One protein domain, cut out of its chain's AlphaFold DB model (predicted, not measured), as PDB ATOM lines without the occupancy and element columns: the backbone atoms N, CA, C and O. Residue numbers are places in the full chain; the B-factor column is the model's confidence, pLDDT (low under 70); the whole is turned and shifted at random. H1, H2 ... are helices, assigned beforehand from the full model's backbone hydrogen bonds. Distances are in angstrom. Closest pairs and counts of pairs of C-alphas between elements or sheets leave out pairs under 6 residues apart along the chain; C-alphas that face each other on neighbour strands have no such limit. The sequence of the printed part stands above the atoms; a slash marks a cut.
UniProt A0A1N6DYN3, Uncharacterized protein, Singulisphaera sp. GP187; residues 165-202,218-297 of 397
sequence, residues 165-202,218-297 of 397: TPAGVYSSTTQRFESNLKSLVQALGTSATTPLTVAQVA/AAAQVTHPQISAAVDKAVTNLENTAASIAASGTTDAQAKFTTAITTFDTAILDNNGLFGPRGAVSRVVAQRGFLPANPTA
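Overview. This is residues 165 to 202 and 218 to 297 of the 397 residues of an uncharacterized protein of Singulisphaera sp. GP187 (UniProt A0A1N6DYN3). Three long helices, H1, H3 and H4, lie side by side as an open bundle, their centres making a triangle with H4 at the corner between H1 and H3. The short H2 sits between H1 and H3 at one end, while H5 lies beyond the other end, near the first residue of H1. The printed part has 118 residues, with five named helices, H1 to H5 in order, and no named strand: its class is all helix. It is loose, a rod spanning 53 by 25 by 22 A, with a radius of gyration of the C-alphas of 16.8 A.

Arrangement. Start at H1, residues 167 to 186, which touches H4, residues 253 to 268, opposite ways at a shallow tilt of 5 degrees; their closest C-alphas, Val 185 and Gln 254, are 6.1 A apart. H3, residues 225 to 248, is apart from H1. H2, residues 198 to 202, touches H3 with the closest C-alphas at Ala 199 and Ala 246, 5.2 A; H3 takes part with residues 239 to 246 alone. H3 and H4 form a helical hairpin at a shallow tilt of 10 degrees, closest at C-alphas 234 and 264, 5.8 A. H5, residues 280 to 288, only just touches H1, with 3 pairs of C-alphas within 8 A, the closest being Ala 167 and Ser 282 at 6.8 A; H1 takes part with residue 167 alone. In H1, H2, H3, H4 and H5 every O i to N i+4 pair is within hydrogen-bond range.

Along the chain. Find C-alpha 167 at (-25.404, 30.937, -23.246); from there H1 runs 29.0 A. H2 spans 6.2 A. H3 runs 34.3 A from C-alpha 225 at (-35.019, 20.365, -21.904), H4 22.6 A, and H5 12.2 A to C-alpha 288 at (-26.321, 31.296, -10.824).

Size, cuts and confidence. The farthest C-alphas, Thr 190 and Ala 297, are 55.9 A apart. Residues 203 to 217 are not printed, and C-alphas 202 and 218 stand 24.1 A apart across that cut. The links H1 to H2 and H4 to H5 are long. Look for pLDDT under 70 at residues 165 to 168, 190 to 193 and 288 to 297.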
ATOM      1  N   THR A 165     -22.400  24.107 -22.505       58.22
ATOM      2  CA  THR A 165     -22.369  25.137 -23.538       58.22
ATOM      3  C   THR A 165     -22.764  26.507 -22.949       58.22
ATOM      4  O   THR A 165     -23.865  26.644 -22.406       58.22
ATOM      5  N   PRO A 166     -21.891  27.535 -23.017       65.06
ATOM      6  CA  PRO A 166     -22.220  28.880 -22.557       65.06
ATOM      7  C   PRO A 166     -23.421  29.461 -23.312       65.06
ATOM      8  O   PRO A 166     -23.553  29.252 -24.516       65.06
ATOM      9  N   ALA A 167     -24.239  30.277 -22.638       66.00
ATOM     10  CA  ALA A 167     -25.404  30.937 -23.246       66.00
ATOM     11  C   ALA A 167     -25.077  31.702 -24.546       66.00
ATOM     12  O   ALA A 167     -25.885  31.722 -25.472       66.00
ATOM     13  N   GLY A 168     -23.874  32.279 -24.635       67.56
ATOM     14  CA  GLY A 168     -23.409  32.995 -25.825       67.56
ATOM     15  C   GLY A 168     -23.313  32.124 -27.080       67.56
ATOM     16  O   GLY A 168     -23.557  32.627 -28.168       67.56
ATOM     17  N   VAL A 169     -23.040  30.821 -26.946       74.56
ATOM     18  CA  VAL A 169     -22.979  29.904 -28.096       74.56
ATOM     19  C   VAL A 169     -24.368  29.707 -28.696       74.56
ATOM     20  O   VAL A 169     -24.509  29.803 -29.908       74.56
ATOM     21  N   TYR A 170     -25.400  29.520 -27.864       79.31
ATOM     22  CA  TYR A 170     -26.779  29.417 -28.349       79.31
ATOM     23  C   TYR A 170     -27.204  30.688 -29.084       79.31
ATOM     24  O   TYR A 170     -27.747  30.603 -30.179       79.31
ATOM     25  N   SER A 171     -26.879  31.862 -28.532       82.19
ATOM     26  CA  SER A 171     -27.156  33.138 -29.195       82.19
ATOM     27  C   SER A 171     -26.462  33.241 -30.559       82.19
ATOM     28  O   SER A 171     -27.117  33.588 -31.537       82.19
ATOM     29  N   SER A 172     -25.179  32.879 -30.661       81.00
ATOM     30  CA  SER A 172     -24.453  32.891 -31.938       81.00
ATOM     31  C   SER A 172     -25.003  31.883 -32.951       81.00
ATOM     32  O   SER A 172     -25.147  32.223 -34.125       81.00
ATOM     33  N   THR A 173     -25.354  30.670 -32.515       84.62
ATOM     34  CA  THR A 173     -26.008  29.663 -33.366       84.62
ATOM     35  C   THR A 173     -27.339  30.195 -33.901       84.62
ATOM     36  O   THR A 173     -27.572  30.155 -35.110       84.62
ATOM     37  N   THR A 174     -28.191  30.770 -33.044       89.06
ATOM     38  CA  THR A 174     -29.467  31.348 -33.487       89.06
ATOM     39  C   THR A 174     -29.263  32.544 -34.422       89.06
ATOM     40  O   THR A 174     -29.989  32.675 -35.401       89.06
ATOM     41  N   GLN A 175     -28.270  33.403 -34.172       89.94
ATOM     42  CA  GLN A 175     -27.958  34.540 -35.050       89.94
ATOM     43  C   GLN A 175     -27.535  34.082 -36.450       89.94
ATOM     44  O   GLN A 175     -27.952  34.674 -37.444       89.94
ATOM     45  N   ARG A 176     -26.736  33.010 -36.542       87.06
ATOM     46  CA  ARG A 176     -26.367  32.395 -37.823       87.06
ATOM     47  C   ARG A 176     -27.604  31.875 -38.556       87.06
ATOM     48  O   ARG A 176     -27.783  32.202 -39.724       87.06
ATOM     49  N   PHE A 177     -28.468  31.136 -37.861       92.12
ATOM     50  CA  PHE A 177     -29.731  30.646 -38.418       92.12
ATOM     51  C   PHE A 177     -30.606  31.793 -38.949       92.12
ATOM     52  O   PHE A 177     -31.023  31.777 -40.103       92.12
ATOM     53  N   GLU A 178     -30.818  32.844 -38.156       93.31
ATOM     54  CA  GLU A 178     -31.617  34.000 -38.572       93.31
ATOM     55  C   GLU A 178     -31.003  34.721 -39.787       93.31
ATOM     56  O   GLU A 178     -31.720  35.126 -40.708       93.31
ATOM     57  N   SER A 179     -29.672  34.849 -39.829       89.56
ATOM     58  CA  SER A 179     -28.956  35.406 -40.980       89.56
ATOM     59  C   SER A 179     -29.174  34.572 -42.243       89.56
ATOM     60  O   SER A 179     -29.476  35.144 -43.291       89.56
ATOM     61  N   ASN A 180     -29.083  33.240 -42.151       90.00
ATOM     62  CA  ASN A 180     -29.353  32.338 -43.273       90.00
ATOM     63  C   ASN A 180     -30.786  32.516 -43.790       90.00
ATOM     64  O   ASN A 180     -30.997  32.670 -44.993       90.00
ATOM     65  N   LEU A 181     -31.773  32.579 -42.889       93.19
ATOM     66  CA  LEU A 181     -33.168  32.792 -43.270       93.19
ATOM     67  C   LEU A 181     -33.392  34.144 -43.955       93.19
ATOM     68  O   LEU A 181     -34.126  34.226 -44.939       93.19
ATOM     69  N   LYS A 182     -32.748  35.212 -43.471       91.25
ATOM     70  CA  LYS A 182     -32.809  36.536 -44.109       91.25
ATOM     71  C   LYS A 182     -32.237  36.488 -45.527       91.25
ATOM     72  O   LYS A 182     -32.872  37.011 -46.444       91.25
ATOM     73  N   SER A 183     -31.092  35.834 -45.727       89.56
ATOM     74  CA  SER A 183     -30.504  35.625 -47.056       89.56
ATOM     75  C   SER A 183     -31.414  34.796 -47.969       89.56
ATOM     76  O   SER A 183     -31.626  35.164 -49.123       89.56
ATOM     77  N   LEU A 184     -32.032  33.737 -47.445       91.50
ATOM     78  CA  LEU A 184     -32.989  32.910 -48.180       91.50
ATOM     79  C   LEU A 184     -34.219  33.716 -48.636       91.50
ATOM     80  O   LEU A 184     -34.634  33.629 -49.789       91.50
ATOM     81  N   VAL A 185     -34.787  34.552 -47.765       91.75
ATOM     82  CA  VAL A 185     -35.940  35.406 -48.104       91.75
ATOM     83  C   VAL A 185     -35.569  36.503 -49.106       91.75
ATOM     84  O   VAL A 185     -36.402  36.913 -49.919       91.75
ATOM     85  N   GLN A 186     -34.319  36.971 -49.109       89.06
ATOM     86  CA  GLN A 186     -33.826  37.884 -50.144       89.06
ATOM     87  C   GLN A 186     -33.786  37.223 -51.530       89.06
ATOM     88  O   GLN A 186     -34.006  37.920 -52.522       89.06
ATOM     89  N   ALA A 187     -33.616  35.898 -51.612       86.94
ATOM     90  CA  ALA A 187     -33.632  35.154 -52.874       86.94
ATOM     91  C   ALA A 187     -35.023  35.078 -53.547       86.94
ATOM     92  O   ALA A 187     -35.109  34.723 -54.720       86.94
ATOM     93  N   LEU A 188     -36.109  35.475 -52.861       85.94
ATOM     94  CA  LEU A 188     -37.414  35.736 -53.501       85.94
ATOM     95  C   LEU A 188     -37.410  37.007 -54.364       85.94
ATOM     96  O   LEU A 188     -38.292  37.190 -55.201       85.94
ATOM     97  N   GLY A 189     -36.476  37.928 -54.119       78.00
ATOM     98  CA  GLY A 189     -36.422  39.212 -54.805       78.00
ATOM     99  C   GLY A 189     -36.063  39.059 -56.283       78.00
ATOM    100  O   GLY A 189     -35.191  38.278 -56.653       78.00
ATOM    101  N   THR A 190     -36.661  39.884 -57.143       65.38
ATOM    102  CA  THR A 190     -36.399  39.896 -58.598       65.38
ATOM    103  C   THR A 190     -34.975  40.314 -58.978       65.38
ATOM    104  O   THR A 190     -34.603  40.240 -60.144       65.38
ATOM    105  N   SER A 191     -34.180  40.775 -58.007       66.38
ATOM    106  CA  SER A 191     -32.766  41.133 -58.176       66.38
ATOM    107  C   SER A 191     -31.804  39.993 -57.819       66.38
ATOM    108  O   SER A 191     -30.593  40.182 -57.913       66.38
ATOM    109  N   ALA A 192     -32.311  38.833 -57.382       68.88
ATOM    110  CA  ALA A 192     -31.485  37.669 -57.090       68.88
ATOM    111  C   ALA A 192     -30.937  37.043 -58.382       68.88
ATOM    112  O   ALA A 192     -31.617  37.001 -59.406       68.88
ATOM    113  N   THR A 193     -29.712  36.516 -58.324       67.81
ATOM    114  CA  THR A 193     -29.083  35.793 -59.443       67.81
ATOM    115  C   THR A 193     -29.827  34.506 -59.805       67.81
ATOM    116  O   THR A 193     -29.870  34.142 -60.978       67.81
ATOM    117  N   THR A 194     -30.459  33.871 -58.812       72.00
ATOM    118  CA  THR A 194     -31.318  32.688 -58.954       72.00
ATOM    119  C   THR A 194     -32.620  32.944 -58.178       72.00
ATOM    120  O   THR A 194     -32.680  32.646 -56.984       72.00
ATOM    121  N   PRO A 195     -33.651  33.568 -58.784       83.69
ATOM    122  CA  PRO A 195     -34.905  33.862 -58.092       83.69
ATOM    123  C   PRO A 195     -35.621  32.574 -57.681       83.69
ATOM    124  O   PRO A 195     -35.946  31.741 -58.529       83.69
ATOM    125  N   LEU A 196     -35.889  32.426 -56.388       90.94
ATOM    126  CA  LEU A 196     -36.607  31.277 -55.849       90.94
ATOM    127  C   LEU A 196     -38.118  31.496 -55.890       90.94
ATOM    128  O   LEU A 196     -38.618  32.611 -55.761       90.94
ATOM    129  N   THR A 197     -38.869  30.407 -56.022       92.56
ATOM    130  CA  THR A 197     -40.321  30.418 -55.806       92.56
ATOM    131  C   THR A 197     -40.652  30.453 -54.311       92.56
ATOM    132  O   THR A 197     -39.864  30.026 -53.468       92.56
ATOM    133  N   VAL A 198     -41.867  30.897 -53.966       93.44
ATOM    134  CA  VAL A 198     -42.371  30.880 -52.576       93.44
ATOM    135  C   VAL A 198     -42.308  29.471 -51.972       93.44
ATOM    136  O   VAL A 198     -41.926  29.317 -50.814       93.44
ATOM    137  N   ALA A 199     -42.630  28.443 -52.762       93.69
ATOM    138  CA  ALA A 199     -42.567  27.051 -52.325       93.69
ATOM    139  C   ALA A 199     -41.127  26.593 -52.042       93.69
ATOM    140  O   ALA A 199     -40.886  25.959 -51.018       93.69
ATOM    141  N   GLN A 200     -40.165  26.956 -52.899       94.25
ATOM    142  CA  GLN A 200     -38.747  26.645 -52.683       94.25
ATOM    143  C   GLN A 200     -38.194  27.333 -51.433       94.25
ATOM    144  O   GLN A 200     -37.464  26.705 -50.669       94.25
ATOM    145  N   VAL A 201     -38.570  28.592 -51.186       94.44
ATOM    146  CA  VAL A 201     -38.180  29.294 -49.956       94.44
ATOM    147  C   VAL A 201     -38.791  28.653 -48.721       94.44
ATOM    148  O   VAL A 201     -38.070  28.432 -47.757       94.44
ATOM    149  N   ALA A 202     -40.076  28.293 -48.741       95.50
ATOM    150  CA  ALA A 202     -40.691  27.611 -47.606       95.50
ATOM    151  C   ALA A 202     -40.033  26.251 -47.321       95.50
ATOM    152  O   ALA A 202     -39.690  25.984 -46.175       95.50
ATOM    153  N   ALA A 218     -29.317  18.565 -29.777       78.12
ATOM    154  CA  ALA A 218     -28.020  17.951 -29.534       78.12
ATOM    155  C   ALA A 218     -27.234  18.655 -28.412       78.12
ATOM    156  O   ALA A 218     -26.470  18.014 -27.688       78.12
ATOM    157  N   ALA A 219     -27.460  19.959 -28.226       76.62
ATOM    158  CA  ALA A 219     -26.830  20.767 -27.188       76.62
ATOM    159  C   ALA A 219     -27.599  20.812 -25.852       76.62
ATOM    160  O   ALA A 219     -26.991  20.891 -24.780       76.62
ATOM    161  N   ALA A 220     -28.930  20.831 -25.893       77.12
ATOM    162  CA  ALA A 220     -29.767  21.236 -24.766       77.12
ATOM    163  C   ALA A 220     -30.857  20.229 -24.395       77.12
ATOM    164  O   ALA A 220     -31.314  20.275 -23.259       77.12
ATOM    165  N   GLN A 221     -31.260  19.290 -25.252       81.00
ATOM    166  CA  GLN A 221     -32.401  18.408 -24.958       81.00
ATOM    167  C   GLN A 221     -32.189  17.590 -23.678       81.00
ATOM    168  O   GLN A 221     -33.060  17.516 -22.815       81.00
ATOM    169  N   VAL A 222     -30.998  17.012 -23.517       74.25
ATOM    170  CA  VAL A 222     -30.674  16.168 -22.356       74.25
ATOM    171  C   VAL A 222     -30.336  17.004 -21.116       74.25
ATOM    172  O   VAL A 222     -30.587  16.591 -19.980       74.25
ATOM    173  N   THR A 223     -29.754  18.185 -21.317       70.62
ATOM    174  CA  THR A 223     -29.141  18.985 -20.247       70.62
ATOM    175  C   THR A 223     -30.061  20.092 -19.734       70.62
ATOM    176  O   THR A 223     -30.105  20.352 -18.534       70.62
ATOM    177  N   HIS A 224     -30.838  20.692 -20.631       75.44
ATOM    178  CA  HIS A 224     -31.730  21.831 -20.434       75.44
ATOM    179  C   HIS A 224     -33.008  21.684 -21.296       75.44
ATOM    180  O   HIS A 224     -33.260  22.515 -22.174       75.44
ATOM    181  N   PRO A 225     -33.861  20.669 -21.049       76.06
ATOM    182  CA  PRO A 225     -35.019  20.365 -21.904       76.06
ATOM    183  C   PRO A 225     -36.011  21.529 -22.044       76.06
ATOM    184  O   PRO A 225     -36.691  21.643 -23.056       76.06
ATOM    185  N   GLN A 226     -36.080  22.434 -21.062       78.50
ATOM    186  CA  GLN A 226     -36.914  23.638 -21.147       78.50
ATOM    187  C   GLN A 226     -36.416  24.642 -22.197       78.50
ATOM    188  O   GLN A 226     -37.232  25.310 -22.827       78.50
ATOM    189  N   ILE A 227     -35.095  24.752 -22.391       83.38
ATOM    190  CA  ILE A 227     -34.513  25.577 -23.460       83.38
ATOM    191  C   ILE A 227     -34.898  24.969 -24.807       83.38
ATOM    192  O   ILE A 227     -35.405  25.678 -25.670       83.38
ATOM    193  N   SER A 228     -34.721  23.653 -24.937       84.69
ATOM    194  CA  SER A 228     -35.079  22.904 -26.141       84.69
ATOM    195  C   SER A 228     -36.560  23.071 -26.501       84.69
ATOM    196  O   SER A 228     -36.882  23.537 -27.586       84.69
ATOM    197  N   ALA A 229     -37.467  22.865 -25.540       81.50
ATOM    198  CA  ALA A 229     -38.909  23.016 -25.746       81.50
ATOM    199  C   ALA A 229     -39.335  24.454 -26.108       81.50
ATOM    200  O   ALA A 229     -40.270  24.661 -26.883       81.50
ATOM    201  N   ALA A 230     -38.673  25.469 -25.541       85.88
ATOM    202  CA  ALA A 230     -38.936  26.863 -25.892       85.88
ATOM    203  C   ALA A 230     -38.501  27.173 -27.332       85.88
ATOM    204  O   ALA A 230     -39.224  27.869 -28.050       85.88
ATOM    205  N   VAL A 231     -37.356  26.631 -27.756       90.50
ATOM    206  CA  VAL A 231     -36.897  26.714 -29.144       90.50
ATOM    207  C   VAL A 231     -37.851  25.968 -30.072       90.50
ATOM    208  O   VAL A 231     -38.293  26.567 -31.048       90.50
ATOM    209  N   ASP A 232     -38.253  24.738 -29.743       90.50
ATOM    210  CA  ASP A 232     -39.192  23.947 -30.547       90.50
ATOM    211  C   ASP A 232     -40.466  24.714 -30.845       90.50
ATOM    212  O   ASP A 232     -40.867  24.832 -31.998       90.50
ATOM    213  N   LYS A 233     -41.060  25.326 -29.817       90.69
ATOM    214  CA  LYS A 233     -42.259  26.145 -29.978       90.69
ATOM    215  C   LYS A 233     -42.043  27.302 -30.961       90.69
ATOM    216  O   LYS A 233     -42.920  27.578 -31.777       90.69
ATOM    217  N   ALA A 234     -40.910  27.998 -30.875       94.31
ATOM    218  CA  ALA A 234     -40.604  29.108 -31.775       94.31
ATOM    219  C   ALA A 234     -40.369  28.627 -33.216       94.31
ATOM    220  O   ALA A 234     -40.899  29.230 -34.148       94.31
ATOM    221  N   VAL A 235     -39.634  27.525 -33.390       95.69
ATOM    222  CA  VAL A 235     -39.361  26.914 -34.698       95.69
ATOM    223  C   VAL A 235     -40.651  26.390 -35.335       95.69
ATOM    224  O   VAL A 235     -40.945  26.731 -36.474       95.69
ATOM    225  N   THR A 236     -41.493  25.672 -34.588       94.31
ATOM    226  CA  THR A 236     -42.785  25.173 -35.085       94.31
ATOM    227  C   THR A 236     -43.709  26.310 -35.514       94.31
ATOM    228  O   THR A 236     -44.376  26.219 -36.543       94.31
ATOM    229  N   ASN A 237     -43.741  27.420 -34.773       94.56
ATOM    230  CA  ASN A 237     -44.503  28.597 -35.191       94.56
ATOM    231  C   ASN A 237     -43.976  29.189 -36.507       94.56
ATOM    232  O   ASN A 237     -44.771  29.583 -37.366       94.56
ATOM    233  N   LEU A 238     -42.652  29.246 -36.672       97.50
ATOM    234  CA  LEU A 238     -42.007  29.719 -37.892       97.50
ATOM    235  C   LEU A 238     -42.330  28.804 -39.087       97.50
ATOM    236  O   LEU A 238     -42.765  29.305 -40.123       97.50
ATOM    237  N   GLU A 239     -42.204  27.486 -38.930       96.62
ATOM    238  CA  GLU A 239     -42.527  26.478 -39.953       96.62
ATOM    239  C   GLU A 239     -44.003  26.531 -40.364       96.62
ATOM    240  O   GLU A 239     -44.316  26.598 -41.552       96.62
ATOM    241  N   ASN A 240     -44.920  26.582 -39.394       95.50
ATOM    242  CA  ASN A 240     -46.357  26.692 -39.659       95.50
ATOM    243  C   ASN A 240     -46.689  27.973 -40.435       95.50
ATOM    244  O   ASN A 240     -47.499  27.960 -41.365       95.50
ATOM    245  N   THR A 241     -46.038  29.086 -40.083       96.56
ATOM    246  CA  THR A 241     -46.206  30.356 -40.800       96.56
ATOM    247  C   THR A 241     -45.655  30.256 -42.223       96.56
ATOM    248  O   THR A 241     -46.327  30.673 -43.166       96.56
ATOM    249  N   ALA A 242     -44.476  29.656 -42.405       95.56
ATOM    250  CA  ALA A 242     -43.873  29.435 -43.716       95.56
ATOM    251  C   ALA A 242     -44.756  28.564 -44.627       95.56
ATOM    252  O   ALA A 242     -45.005  28.930 -45.778       95.56
ATOM    253  N   ALA A 243     -45.298  27.464 -44.095       94.94
ATOM    254  CA  ALA A 243     -46.234  26.595 -44.801       94.94
ATOM    255  C   ALA A 243     -47.513  27.347 -45.208       94.94
ATOM    256  O   ALA A 243     -47.966  27.239 -46.350       94.94
ATOM    257  N   SER A 244     -48.062  28.177 -44.312       95.62
ATOM    258  CA  SER A 244     -49.226  29.015 -44.621       95.62
ATOM    259  C   SER A 244     -48.938  30.040 -45.724       95.62
ATOM    260  O   SER A 244     -49.802  30.276 -46.569       95.62
ATOM    261  N   ILE A 245     -47.748  30.652 -45.738       95.44
ATOM    262  CA  ILE A 245     -47.346  31.597 -46.789       95.44
ATOM    263  C   ILE A 245     -47.264  30.870 -48.135       95.44
ATOM    264  O   ILE A 245     -47.859  31.337 -49.108       95.44
ATOM    265  N   ALA A 246     -46.608  29.706 -48.178       94.19
ATOM    266  CA  ALA A 246     -46.493  28.892 -49.386       94.19
ATOM    267  C   ALA A 246     -47.851  28.471 -49.954       94.19
ATOM    268  O   ALA A 246     -48.075  28.613 -51.155       94.19
ATOM    269  N   ALA A 247     -48.777  28.032 -49.097       92.69
ATOM    270  CA  ALA A 247     -50.125  27.650 -49.510       92.69
ATOM    271  C   ALA A 247     -50.930  28.829 -50.084       92.69
ATOM    272  O   ALA A 247     -51.752  28.647 -50.978       92.69
ATOM    273  N   SER A 248     -50.690  30.043 -49.581       90.12
ATOM    274  CA  SER A 248     -51.410  31.242 -50.017       90.12
ATOM    275  C   SER A 248     -50.906  31.835 -51.341       90.12
ATOM    276  O   SER A 248     -51.646  32.574 -51.987       90.12
ATOM    277  N   GLY A 249     -49.665  31.531 -51.747       78.69
ATOM    278  CA  GLY A 249     -49.084  31.973 -53.023       78.69
ATOM    279  C   GLY A 249     -49.067  33.494 -53.229       78.69
ATOM    280  O   GLY A 249     -49.164  33.964 -54.362       78.69
ATOM    281  N   THR A 250     -49.014  34.278 -52.149       82.38
ATOM    282  CA  THR A 250     -49.264  35.721 -52.216       82.38
ATOM    283  C   THR A 250     -48.089  36.521 -52.777       82.38
ATOM    284  O   THR A 250     -46.922  36.181 -52.601       82.38
ATOM    285  N   THR A 251     -48.398  37.654 -53.411       84.38
ATOM    286  CA  THR A 251     -47.397  38.589 -53.956       84.38
ATOM    287  C   THR A 251     -46.600  39.329 -52.873       84.38
ATOM    288  O   THR A 251     -45.539  39.871 -53.161       84.38
ATOM    289  N   ASP A 252     -47.075  39.320 -51.623       90.25
ATOM    290  CA  ASP A 252     -46.413  39.886 -50.440       90.25
ATOM    291  C   ASP A 252     -45.613  38.844 -49.624       90.25
ATOM    292  O   ASP A 252     -45.217  39.119 -48.489       90.25
ATOM    293  N   ALA A 253     -45.358  37.651 -50.183       93.00
ATOM    294  CA  ALA A 253     -44.700  36.542 -49.482       93.00
ATOM    295  C   ALA A 253     -43.376  36.944 -48.810       93.00
ATOM    296  O   ALA A 253     -43.134  36.570 -47.664       93.00
ATOM    297  N   GLN A 254     -42.548  37.764 -49.467       92.88
ATOM    298  CA  GLN A 254     -41.278  38.234 -48.904       92.88
ATOM    299  C   GLN A 254     -41.472  39.024 -47.596       92.88
ATOM    300  O   GLN A 254     -40.762  38.794 -46.612       92.88
ATOM    301  N   ALA A 255     -42.462  39.921 -47.550       94.25
ATOM    302  CA  ALA A 255     -42.776  40.702 -46.354       94.25
ATOM    303  C   ALA A 255     -43.327  39.809 -45.230       94.25
ATOM    304  O   ALA A 255     -42.971  39.980 -44.060       94.25
ATOM    305  N   LYS A 256     -44.142  38.807 -45.579       96.25
ATOM    306  CA  LYS A 256     -44.679  37.837 -44.615       96.25
ATOM    307  C   LYS A 256     -43.598  36.942 -44.018       96.25
ATOM    308  O   LYS A 256     -43.573  36.782 -42.801       96.25
ATOM    309  N   PHE A 257     -42.671  36.424 -44.826       96.00
ATOM    310  CA  PHE A 257     -41.528  35.672 -44.303       96.00
ATOM    311  C   PHE A 257     -40.646  36.542 -43.407       96.00
ATOM    312  O   PHE A 257     -40.272  36.112 -42.322       96.00
ATOM    313  N   THR A 258     -40.378  37.789 -43.806       96.06
ATOM    314  CA  THR A 258     -39.623  38.743 -42.973       96.06
ATOM    315  C   THR A 258     -40.297  38.955 -41.612       96.06
ATOM    316  O   THR A 258     -39.636  38.953 -40.574       96.06
ATOM    317  N   THR A 259     -41.626  39.069 -41.595       97.31
ATOM    318  CA  THR A 259     -42.415  39.185 -40.358       97.31
ATOM    319  C   THR A 259     -42.348  37.909 -39.513       97.31
ATOM    320  O   THR A 259     -42.202  37.984 -38.292       97.31
ATOM    321  N   ALA A 260     -42.406  36.734 -40.145       97.56
ATOM    322  CA  ALA A 260     -42.278  35.447 -39.463       97.56
ATOM    323  C   ALA A 260     -40.898  35.293 -38.798       97.56
ATOM    324  O   ALA A 260     -40.821  34.949 -37.619       97.56
ATOM    325  N   ILE A 261     -39.821  35.643 -39.512       97.12
ATOM    326  CA  ILE A 261     -38.450  35.657 -38.981       97.12
ATOM    327  C   ILE A 261     -38.331  36.647 -37.818       97.12
ATOM    328  O   ILE A 261     -37.798  36.294 -36.776       97.12
ATOM    329  N   THR A 262     -38.903  37.849 -37.943       96.88
ATOM    330  CA  THR A 262     -38.915  38.846 -36.854       96.88
ATOM    331  C   THR A 262     -39.665  38.337 -35.618       96.88
ATOM    332  O   THR A 262     -39.278  38.611 -34.484       96.88
ATOM    333  N   THR A 263     -40.739  37.569 -35.811       97.31
ATOM    334  CA  THR A 263     -41.493  36.957 -34.705       97.31
ATOM    335  C   THR A 263     -40.660  35.889 -33.994       97.31
ATOM    336  O   THR A 263     -40.647  35.835 -32.764       97.31
ATOM    337  N   PHE A 264     -39.936  35.067 -34.758       97.38
ATOM    338  CA  PHE A 264     -38.975  34.110 -34.216       97.38
ATOM    339  C   PHE A 264     -37.842  34.816 -33.451       97.38
ATOM    340  O   PHE A 264     -37.570  34.467 -32.302       97.38
ATOM    341  N   ASP A 265     -37.241  35.851 -34.041       95.75
ATOM    342  CA  ASP A 265     -36.203  36.682 -33.421       95.75
ATOM    343  C   ASP A 265     -36.684  37.291 -32.099       95.75
ATOM    344  O   ASP A 265     -36.030  37.147 -31.066       95.75
ATOM    345  N   THR A 266     -37.902  37.838 -32.076       94.31
ATOM    346  CA  THR A 266     -38.519  38.383 -30.856       94.31
ATOM    347  C   THR A 266     -38.642  37.331 -29.748       94.31
ATOM    348  O   THR A 266     -38.421  37.618 -28.571       94.31
ATOM    349  N   ALA A 267     -38.991  36.093 -30.104       93.06
ATOM    350  CA  ALA A 267     -39.136  35.010 -29.137       93.06
ATOM    351  C   ALA A 267     -37.786  34.514 -28.589       93.06
ATOM    352  O   ALA A 267     -37.724  34.065 -27.439       93.06
ATOM    353  N   ILE A 268     -36.712  34.582 -29.384       92.62
ATOM    354  CA  ILE A 268     -35.442  33.921 -29.064       92.62
ATOM    355  C   ILE A 268     -34.300  34.895 -28.752       92.62
ATOM    356  O   ILE A 268     -33.621  34.698 -27.747       92.62
ATOM    357  N   LEU A 269     -34.070  35.924 -29.565       90.69
ATOM    358  CA  LEU A 269     -32.872  36.771 -29.520       90.69
ATOM    359  C   LEU A 269     -33.118  38.216 -29.076       90.69
ATOM    360  O   LEU A 269     -32.187  38.835 -28.556       90.69
ATOM    361  N   ASP A 270     -34.334  38.748 -29.241       92.25
ATOM    362  CA  ASP A 270     -34.656  40.112 -28.798       92.25
ATOM    363  C   ASP A 270     -34.401  40.289 -27.292       92.25
ATOM    364  O   ASP A 270     -34.259  39.325 -26.547       92.25
ATOM    365  N   ASN A 271     -34.375  41.531 -26.804       89.19
ATOM    366  CA  ASN A 271     -34.073  41.894 -25.421       89.19
ATOM    367  C   ASN A 271     -34.705  40.974 -24.368       89.19
ATOM    368  O   ASN A 271     -34.032  40.629 -23.397       89.19
ATOM    369  N   ASN A 272     -35.970  40.587 -24.559       89.69
ATOM    370  CA  ASN A 272     -36.707  39.700 -23.654       89.69
ATOM    371  C   ASN A 272     -36.847  38.252 -24.166       89.69
ATOM    372  O   ASN A 272     -37.401  37.420 -23.445       89.69
ATOM    373  N   GLY A 273     -36.370  37.955 -25.377       88.81
ATOM    374  CA  GLY A 273     -36.350  36.617 -25.961       88.81
ATOM    375  C   GLY A 273     -35.481  35.651 -25.155       88.81
ATOM    376  O   GLY A 273     -34.689  36.067 -24.311       88.81
ATOM    377  N   LEU A 274     -35.635  34.347 -25.381       88.75
ATOM    378  CA  LEU A 274     -35.016  33.274 -24.588       88.75
ATOM    379  C   LEU A 274     -33.523  33.495 -24.259       88.75
ATOM    380  O   LEU A 274     -33.129  33.399 -23.090       88.75
ATOM    381  N   PHE A 275     -32.725  33.813 -25.282       87.12
ATOM    382  CA  PHE A 275     -31.284  34.080 -25.235       87.12
ATOM    383  C   PHE A 275     -30.940  35.575 -25.267       87.12
ATOM    384  O   PHE A 275     -29.764  35.937 -25.255       87.12
ATOM    385  N   GLY A 276     -31.946  36.449 -25.270       84.44
ATOM    386  CA  GLY A 276     -31.764  37.890 -25.196       84.44
ATOM    387  C   GLY A 276     -31.051  38.345 -23.921       84.44
ATOM    388  O   GLY A 276     -31.030  37.621 -22.920       84.44
ATOM    389  N   PRO A 277     -30.508  39.572 -23.877       83.38
ATOM    390  CA  PRO A 277     -29.796  40.104 -22.711       83.38
ATOM    391  C   PRO A 277     -30.633  40.131 -21.419       83.38
ATOM    392  O   PRO A 277     -30.083  40.010 -20.325       83.38
ATOM    393  N   ARG A 278     -31.964  40.254 -21.517       85.00
ATOM    394  CA  ARG A 278     -32.914  40.170 -20.385       85.00
ATOM    395  C   ARG A 278     -33.741  38.878 -20.419       85.00
ATOM    396  O   ARG A 278     -34.659  38.720 -19.614       85.00
ATOM    397  N   GLY A 279     -33.384  37.962 -21.315       83.75
ATOM    398  CA  GLY A 279     -34.003  36.665 -21.522       83.75
ATOM    399  C   GLY A 279     -33.916  35.734 -20.325       83.75
ATOM    400  O   GLY A 279     -33.089  35.907 -19.423       83.75
ATOM    401  N   ALA A 280     -34.769  34.711 -20.318       82.56
ATOM    402  CA  ALA A 280     -34.827  33.738 -19.232       82.56
ATOM    403  C   ALA A 280     -33.473  33.042 -19.002       82.56
ATOM    404  O   ALA A 280     -33.034  32.938 -17.856       82.56
ATOM    405  N   VAL A 281     -32.777  32.639 -20.074       81.62
ATOM    406  CA  VAL A 281     -31.476  31.957 -19.973       81.62
ATOM    407  C   VAL A 281     -30.405  32.913 -19.455       81.62
ATOM    408  O   VAL A 281     -29.730  32.605 -18.473       81.62
ATOM    409  N   SER A 282     -30.300  34.106 -20.043       78.56
ATOM    410  CA  SER A 282     -29.316  35.121 -19.648       78.56
ATOM    411  C   SER A 282     -29.473  35.548 -18.190       78.56
ATOM    412  O   SER A 282     -28.483  35.674 -17.470       78.56
ATOM    413  N   ARG A 283     -30.713  35.693 -17.706       81.50
ATOM    414  CA  ARG A 283     -30.992  36.008 -16.297       81.50
ATOM    415  C   ARG A 283     -30.555  34.893 -15.354       81.50
ATOM    416  O   ARG A 283     -29.958  35.183 -14.320       81.50
ATOM    417  N   VAL A 284     -30.840  33.635 -15.692       74.31
ATOM    418  CA  VAL A 284     -30.436  32.489 -14.865       74.31
ATOM    419  C   VAL A 284     -28.914  32.366 -14.822       74.31
ATOM    420  O   VAL A 284     -28.359  32.211 -13.735       74.31
ATOM    421  N   VAL A 285     -28.236  32.511 -15.964       72.62
ATOM    422  CA  VAL A 285     -26.767  32.470 -16.041       72.62
ATOM    423  C   VAL A 285     -26.135  33.622 -15.258       72.62
ATOM    424  O   VAL A 285     -25.188  33.393 -14.511       72.62
ATOM    425  N   ALA A 286     -26.681  34.837 -15.346       72.25
ATOM    426  CA  ALA A 286     -26.192  35.981 -14.575       72.25
ATOM    427  C   ALA A 286     -26.357  35.794 -13.055       72.25
ATOM    428  O   ALA A 286     -25.532  36.273 -12.283       72.25
ATOM    429  N   GLN A 287     -27.412  35.100 -12.616       76.50
ATOM    430  CA  GLN A 287     -27.692  34.870 -11.195       76.50
ATOM    431  C   GLN A 287     -26.922  33.689 -10.601       76.50
ATOM    432  O   GLN A 287     -26.488  33.756  -9.455       76.50
ATOM    433  N   ARG A 288     -26.823  32.581 -11.340       65.56
ATOM    434  CA  ARG A 288     -26.321  31.296 -10.824       65.56
ATOM    435  C   ARG A 288     -24.943  30.923 -11.353       65.56
ATOM    436  O   ARG A 288     -24.381  29.922 -10.917       65.56
ATOM    437  N   GLY A 289     -24.402  31.714 -12.274       63.88
ATOM    438  CA  GLY A 289     -23.244  31.324 -13.058       63.88
ATOM    439  C   GLY A 289     -23.569  30.176 -14.011       63.88
ATOM    440  O   GLY A 289     -24.701  29.698 -14.123       63.88
ATOM    441  N   PHE A 290     -22.543  29.741 -14.727       62.88
ATOM    442  CA  PHE A 290     -22.630  28.597 -15.613       62.88
ATOM    443  C   PHE A 290     -22.573  27.289 -14.785       62.88
ATOM    444  O   PHE A 290     -21.605  27.067 -14.057       62.88
ATOM    445  N   LEU A 291     -23.606  26.439 -14.868       55.75
ATOM    446  CA  LEU A 291     -23.694  25.173 -14.123       55.75
ATOM    447  C   LEU A 291     -23.409  23.979 -15.057       55.75
ATOM    448  O   LEU A 291     -24.291  23.597 -15.828       55.75
ATOM    449  N   PRO A 292     -22.205  23.370 -15.015       55.72
ATOM    450  CA  PRO A 292     -21.901  22.185 -15.809       55.72
ATOM    451  C   PRO A 292     -22.783  21.019 -15.386       55.72
ATOM    452  O   PRO A 292     -22.906  20.688 -14.205       55.72
ATOM    453  N   ALA A 293     -23.388  20.383 -16.377       54.78
ATOM    454  CA  ALA A 293     -24.232  19.231 -16.158       54.78
ATOM    455  C   ALA A 293     -23.371  17.950 -16.057       54.78
ATOM    456  O   ALA A 293     -22.430  17.760 -16.823       54.78
ATOM    457  N   ASN A 294     -23.647  17.056 -15.099       58.19
ATOM    458  CA  ASN A 294     -22.950  15.766 -15.003       58.19
ATOM    459  C   ASN A 294     -23.826  14.658 -15.622       58.19
ATOM    460  O   ASN A 294     -24.754  14.187 -14.962       58.19
ATOM    461  N   PRO A 295     -23.548  14.208 -16.861       54.34
ATOM    462  CA  PRO A 295     -24.370  13.213 -17.562       54.34
ATOM    463  C   PRO A 295     -24.208  11.806 -16.979       54.34
ATOM    464  O   PRO A 295     -25.045  10.940 -17.217       54.34
ATOM    465  N   THR A 296     -23.111  11.588 -16.248       52.53
ATOM    466  CA  THR A 296     -22.684  10.316 -15.660       52.53
ATOM    467  C   THR A 296     -23.047  10.195 -14.180       52.53
ATOM    468  O   THR A 296     -22.772   9.167 -13.566       52.53
ATOM    469  N   ALA A 297     -23.667  11.220 -13.582       56.59
ATOM    470  CA  ALA A 297     -24.140  11.143 -12.205       56.59
ATOM    471  C   ALA A 297     -25.239  10.078 -12.074       56.59
ATOM    472  O   ALA A 297     -26.165  10.013 -12.887       56.59
TER     473      ALA A 297